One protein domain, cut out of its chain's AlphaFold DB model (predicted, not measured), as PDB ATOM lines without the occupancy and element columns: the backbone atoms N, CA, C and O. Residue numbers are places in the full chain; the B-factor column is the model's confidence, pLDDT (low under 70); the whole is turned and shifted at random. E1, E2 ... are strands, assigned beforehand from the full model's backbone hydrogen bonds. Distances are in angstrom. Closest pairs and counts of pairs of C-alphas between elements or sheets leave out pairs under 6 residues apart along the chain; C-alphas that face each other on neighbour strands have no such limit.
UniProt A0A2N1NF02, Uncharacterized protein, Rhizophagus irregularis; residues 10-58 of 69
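This is residues 10 to 58 of the 69 residues of an uncharacterized protein of Rhizophagus irregularis (UniProt A0A2N1NF02). With little regular structure, this is one twisted sheet of five short strands, side by side in chain order, with a long loop, residues 40 to 53, swinging out past the end of E4. The 49 printed residues have no named helix and are all strand by class, with 19 in E1 to E5, a meander, each strand the antiparallel neighbour of the one before. The whole is compact, radius of gyration of the C-alphas 9.9 A, spanning 27 by 23 by 13 A.

Edge strand E1, residues 14 to 16, and E2, residues 22 to 25, form a hairpin, directions 124 degrees apart; N 14 and O 24, 2.9 A, are within hydrogen-bond range. E2 and E3, residues 30 to 33, form a hairpin at 165 degrees, with N 25 and O 30 at 2.8 A. E3 and E4, residues 36 to 39, form one with N 38 and O 31 at 2.8 A. E4 and edge strand E5, residues 54 to 57, form one with N 37 and O 56 at 2.8 A.

E1, 6.5 A long, begins at C-alpha 14 (33.939, 23.795, 16.537). E2 measures 10.3 A, E3 10.1 A and E4 9.8 A. E5, 10.3 A, ends at C-alpha 57 (26.274, 11.973, 1.983).

The printed part has no cut. The C-alphas farthest apart, Glu 35 and Glu 47, are 27.0 A apart. The link E4 to E5 is long; the other three are tight. Residues 19 to 20 have pLDDT under 70.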
ATOM      1  N   ASN A  10      30.248  29.303  22.382       89.94
ATOM      2  CA  ASN A  10      31.201  28.189  22.448       89.94
ATOM      3  C   ASN A  10      30.760  26.977  21.608       89.94
ATOM      4  O   ASN A  10      31.587  26.140  21.268       89.94
ATOM      5  N   TYR A  11      29.472  26.906  21.260       89.19
ATOM      6  CA  TYR A  11      28.873  25.844  20.454       89.19
ATOM      7  C   TYR A  11      28.444  26.339  19.067       89.19
ATOM      8  O   TYR A  11      27.691  25.659  18.376       89.19
ATOM      9  N   ALA A  12      28.908  27.522  18.643       90.69
ATOM     10  CA  ALA A  12      28.574  28.073  17.332       90.69
ATOM     11  C   ALA A  12      29.128  27.188  16.213       90.69
ATOM     12  O   ALA A  12      28.360  26.640  15.430       90.69
ATOM     13  N   ILE A  13      30.448  27.024  16.181       90.38
ATOM     14  CA  ILE A  13      31.163  26.106  15.301       90.38
ATOM     15  C   ILE A  13      32.434  25.654  16.013       90.38
ATOM     16  O   ILE A  13      33.150  26.473  16.592       90.38
ATOM     17  N   TYR A  14      32.716  24.360  15.983       88.62
ATOM     18  CA  TYR A  14      33.939  23.795  16.537       88.62
ATOM     19  C   TYR A  14      34.270  22.467  15.852       88.62
ATOM     20  O   TYR A  14      33.489  21.953  15.054       88.62
ATOM     21  N   ASN A  15      35.449  21.921  16.133       86.75
ATOM     22  CA  ASN A  15      35.868  20.655  15.541       86.75
ATOM     23  C   ASN A  15      35.186  19.475  16.245       86.75
ATOM     24  O   ASN A  15      35.275  19.343  17.468       86.75
ATOM     25  N   ASN A  16      34.559  18.586  15.477       82.44
ATOM     26  CA  ASN A  16      34.103  17.298  15.976       82.44
ATOM     27  C   ASN A  16      35.309  16.365  16.151       82.44
ATOM     28  O   ASN A  16      35.835  15.854  15.168       82.44
ATOM     29  N   TYR A  17      35.772  16.170  17.386       77.94
ATOM     30  CA  TYR A  17      36.931  15.317  17.682       77.94
ATOM     31  C   TYR A  17      36.577  13.850  17.953       77.94
ATOM     32  O   TYR A  17      37.485  13.025  18.019       77.94
ATOM     33  N   TYR A  18      35.297  13.534  18.156       71.00
ATOM     34  CA  TYR A  18      34.876  12.207  18.610       71.00
ATOM     35  C   TYR A  18      34.619  11.245  17.446       71.00
ATOM     36  O   TYR A  18      35.062  10.102  17.517       71.00
ATOM     37  N   ASP A  19      34.040  11.736  16.345       65.88
ATOM     38  CA  ASP A  19      33.543  10.887  15.255       65.88
ATOM     39  C   ASP A  19      34.136  11.311  13.899       65.88
ATOM     40  O   ASP A  19      33.480  11.906  13.050       65.88
ATOM     41  N   GLY A  20      35.435  11.063  13.703       67.50
ATOM     42  CA  GLY A  20      36.040  11.126  12.363       67.50
ATOM     43  C   GLY A  20      36.606  12.476  11.903       67.50
ATOM     44  O   GLY A  20      36.975  12.578  10.741       67.50
ATOM     45  N   TYR A  21      36.768  13.462  12.797       75.25
ATOM     46  CA  TYR A  21      37.313  14.803  12.506       75.25
ATOM     47  C   TYR A  21      36.508  15.582  11.450       75.25
ATOM     48  O   TYR A  21      36.616  15.359  10.250       75.25
ATOM     49  N   GLY A  22      35.757  16.592  11.884       88.00
ATOM     50  CA  GLY A  22      34.974  17.440  10.981       88.00
ATOM     51  C   GLY A  22      34.487  18.712  11.657       88.00
ATOM     52  O   GLY A  22      34.936  19.053  12.752       88.00
ATOM     53  N   PHE A  23      33.556  19.428  11.030       91.38
ATOM     54  CA  PHE A  23      32.875  20.535  11.698       91.38
ATOM     55  C   PHE A  23      31.717  20.025  12.565       91.38
ATOM     56  O   PHE A  23      31.071  19.025  12.257       91.38
ATOM     57  N   SER A  24      31.423  20.752  13.637       91.06
ATOM     58  CA  SER A  24      30.229  20.583  14.458       91.06
ATOM     59  C   SER A  24      29.630  21.945  14.772       91.06
ATOM     60  O   SER A  24      30.338  22.891  15.123       91.06
ATOM     61  N   PHE A  25      28.312  22.027  14.669       91.62
ATOM     62  CA  PHE A  25      27.486  23.130  15.118       91.62
ATOM     63  C   PHE A  25      26.585  22.598  16.230       91.62
ATOM     64  O   PHE A  25      25.932  21.565  16.075       91.62
ATOM     65  N   GLY A  26      26.542  23.308  17.355       90.31
ATOM     66  CA  GLY A  26      25.552  23.069  18.397       90.31
ATOM     67  C   GLY A  26      25.686  21.726  19.100       90.31
ATOM     68  O   GLY A  26      24.701  21.243  19.617       90.31
ATOM     69  N   SER A  27      26.865  21.103  19.134       87.06
ATOM     70  CA  SER A  27      27.101  19.859  19.887       87.06
ATOM     71  C   SER A  27      26.143  18.721  19.606       87.06
ATOM     72  O   SER A  27      25.526  18.176  20.517       87.06
ATOM     73  N   GLY A  28      26.096  18.342  18.333       85.62
ATOM     74  CA  GLY A  28      25.217  17.287  17.839       85.62
ATOM     75  C   GLY A  28      24.032  17.840  17.059       85.62
ATOM     76  O   GLY A  28      23.309  17.075  16.434       85.62
ATOM     77  N   ASP A  29      23.840  19.163  17.008       89.38
ATOM     78  CA  ASP A  29      22.760  19.730  16.201       89.38
ATOM     79  C   ASP A  29      22.999  19.483  14.699       89.38
ATOM     80  O   ASP A  29      22.143  18.904  14.030       89.38
ATOM     81  N   LEU A  30      24.181  19.852  14.191       91.19
ATOM     82  CA  LEU A  30      24.640  19.566  12.825       91.19
ATOM     83  C   LEU A  30      26.132  19.260  12.848       91.19
ATOM     84  O   LEU A  30      26.925  20.115  13.239       91.19
ATOM     85  N   TYR A  31      26.541  18.079  12.408       91.56
ATOM     86  CA  TYR A  31      27.948  17.695  12.445       91.56
ATOM     87  C   TYR A  31      28.336  16.826  11.260       91.56
ATOM     88  O   TYR A  31      27.500  16.181  10.636       91.56
ATOM     89  N   MET A  32      29.623  16.857  10.946       92.56
ATOM     90  CA  MET A  32      30.233  15.953   9.988       92.56
ATOM     91  C   MET A  32      30.793  14.734  10.720       92.56
ATOM     92  O   MET A  32      31.394  14.869  11.794       92.56
ATOM     93  N   GLU A  33      30.599  13.575  10.108       90.50
ATOM     94  CA  GLU A  33      31.191  12.295  10.477       90.50
ATOM     95  C   GLU A  33      31.634  11.613   9.179       90.50
ATOM     96  O   GLU A  33      30.804  11.248   8.347       90.50
ATOM     97  N   GLU A  34      32.950  11.517   8.972       89.06
ATOM     98  CA  GLU A  34      33.543  11.072   7.702       89.06
ATOM     99  C   GLU A  34      32.956  11.838   6.497       89.06
ATOM    100  O   GLU A  34      33.015  13.061   6.459       89.06
ATOM    101  N   GLU A  35      32.375  11.154   5.512       91.25
ATOM    102  CA  GLU A  35      31.751  11.757   4.324       91.25
ATOM    103  C   GLU A  35      30.256  12.074   4.529       91.25
ATOM    104  O   GLU A  35      29.530  12.342   3.571       91.25
ATOM    105  N   SER A  36      29.768  12.030   5.772       92.88
ATOM    106  CA  SER A  36      28.358  12.228   6.106       92.88
ATOM    107  C   SER A  36      28.108  13.528   6.864       92.88
ATOM    108  O   SER A  36      28.868  13.931   7.742       92.88
ATOM    109  N   LEU A  37      26.988  14.169   6.544       93.12
ATOM    110  CA  LEU A  37      26.393  15.271   7.283       93.12
ATOM    111  C   LEU A  37      25.237  14.734   8.130       93.12
ATOM    112  O   LEU A  37      24.212  14.309   7.592       93.12
ATOM    113  N   CYS A  38      25.394  14.788   9.446       92.31
ATOM    114  CA  CYS A  38      24.434  14.309  10.428       92.31
ATOM    115  C   CYS A  38      23.657  15.478  11.043       92.31
ATOM    116  O   CYS A  38      24.231  16.499  11.431       92.31
ATOM    117  N   VAL A  39      22.337  15.318  11.132       92.00
ATOM    118  CA  VAL A  39      21.400  16.287  11.707       92.00
ATOM    119  C   VAL A  39      20.606  15.582  12.800       92.00
ATOM    120  O   VAL A  39      19.726  14.776  12.495       92.00
ATOM    121  N   ASP A  40      20.927  15.867  14.061       87.69
ATOM    122  CA  ASP A  40      20.359  15.158  15.219       87.69
ATOM    123  C   ASP A  40      19.644  16.101  16.208       87.69
ATOM    124  O   ASP A  40      18.717  15.695  16.898       87.69
ATOM    125  N   ASN A  41      19.946  17.406  16.207       86.12
ATOM    126  CA  ASN A  41      19.313  18.403  17.102       86.12
ATOM    127  C   ASN A  41      19.409  18.069  18.602       86.12
ATOM    128  O   ASN A  41      18.518  18.435  19.376       86.12
ATOM    129  N   SER A  42      20.433  17.325  19.014       85.56
ATOM    130  CA  SER A  42      20.569  16.832  20.386       85.56
ATOM    131  C   SER A  42      21.244  17.821  21.339       85.56
ATOM    132  O   SER A  42      21.146  17.644  22.555       85.56
ATOM    133  N   GLY A  43      21.889  18.874  20.834       83.75
ATOM    134  CA  GLY A  43      22.646  19.799  21.675       83.75
ATOM    135  C   GLY A  43      21.858  21.020  22.140       83.75
ATOM    136  O   GLY A  43      22.127  21.533  23.224       83.75
ATOM    137  N   GLY A  44      20.846  21.466  21.388       85.50
ATOM    138  CA  GLY A  44      19.902  22.495  21.848       85.50
ATOM    139  C   GLY A  44      20.528  23.880  22.054       85.50
ATOM    140  O   GLY A  44      20.003  24.703  22.807       85.50
ATOM    141  N   TYR A  45      21.650  24.158  21.384       89.69
ATOM    142  CA  TYR A  45      22.346  25.447  21.462       89.69
ATOM    143  C   TYR A  45      21.927  26.415  20.352       89.69
ATOM    144  O   TYR A  45      22.531  27.476  20.199       89.69
ATOM    145  N   TYR A  46      20.892  26.077  19.587       88.62
ATOM    146  CA  TYR A  46      20.314  26.893  18.525       88.62
ATOM    147  C   TYR A  46      18.853  27.233  18.851       88.62
ATOM    148  O   TYR A  46      18.084  26.361  19.240       88.62
ATOM    149  N   GLU A  47      18.447  28.497  18.680       86.50
ATOM    150  CA  GLU A  47      17.143  29.024  19.146       86.50
ATOM    151  C   GLU A  47      15.917  28.243  18.641       86.50
ATOM    152  O   GLU A  47      14.881  28.205  19.307       86.50
ATOM    153  N   HIS A  48      16.008  27.645  17.453       78.31
ATOM    154  CA  HIS A  48      14.883  26.968  16.803       78.31
ATOM    155  C   HIS A  48      15.191  25.542  16.349       78.31
ATOM    156  O   HIS A  48      14.402  24.984  15.583       78.31
ATOM    157  N   ASN A  49      16.322  24.972  16.791       71.81
ATOM    158  CA  ASN A  49      16.884  23.733  16.247       71.81
ATOM    159  C   ASN A  49      16.873  23.750  14.697       71.81
ATOM    160  O   ASN A  49      16.700  24.799  14.066       71.81
ATOM    161  N   LEU A  50      17.126  22.620  14.050       76.81
ATOM    162  CA  LEU A  50      17.124  22.501  12.587       76.81
ATOM    163  C   LEU A  50      15.809  21.928  12.052       76.81
ATOM    164  O   LEU A  50      15.607  21.919  10.839       76.81
ATOM    165  N   ASN A  51      14.900  21.503  12.944       77.31
ATOM    166  CA  ASN A  51      13.600  20.891  12.629       77.31
ATOM    167  C   ASN A  51      13.694  19.793  11.555       77.31
ATOM    168  O   ASN A  51      12.806  19.632  10.719       77.31
ATOM    169  N   SER A  52      14.801  19.059  11.542       81.00
ATOM    170  CA  SER A  52      15.110  18.046  10.544       81.00
ATOM    171  C   SER A  52      16.012  17.007  11.178       81.00
ATOM    172  O   SER A  52      16.887  17.376  11.949       81.00
ATOM    173  N   TYR A  53      15.797  15.738  10.860       88.75
ATOM    174  CA  TYR A  53      16.622  14.637  11.338       88.75
ATOM    175  C   TYR A  53      17.070  13.824  10.134       88.75
ATOM    176  O   TYR A  53      16.256  13.553   9.245       88.75
ATOM    177  N   GLY A  54      18.340  13.438  10.098       93.12
ATOM    178  CA  GLY A  54      18.842  12.586   9.032       93.12
ATOM    179  C   GLY A  54      20.349  12.614   8.862       93.12
ATOM    180  O   GLY A  54      21.053  13.447   9.431       93.12
ATOM    181  N   THR A  55      20.805  11.697   8.020       94.50
ATOM    182  CA  THR A  55      22.195  11.564   7.598       94.50
ATOM    183  C   THR A  55      22.235  11.687   6.083       94.50
ATOM    184  O   THR A  55      21.458  11.035   5.382       94.50
ATOM    185  N   TYR A  56      23.118  12.540   5.582       93.81
ATOM    186  CA  TYR A  56      23.249  12.850   4.162       93.81
ATOM    187  C   TYR A  56      24.694  12.645   3.727       93.81
ATOM    188  O   TYR A  56      25.600  13.084   4.424       93.81
ATOM    189  N   THR A  57      24.928  12.031   2.569       95.94
ATOM    190  CA  THR A  57      26.274  11.973   1.983       95.94
ATOM    191  C   THR A  57      26.671  13.356   1.471       95.94
ATOM    192  O   THR A  57      25.892  14.022   0.787       95.94
ATOM    193  N   ILE A  58      27.874  13.796   1.820       94.25
ATOM    194  CA  ILE A  58      28.447  15.067   1.386       94.25
ATOM    195  C   ILE A  58      29.062  14.867  -0.001       94.25
ATOM    196  O   ILE A  58      30.002  14.097  -0.157       94.25
TER     197      ILE A  58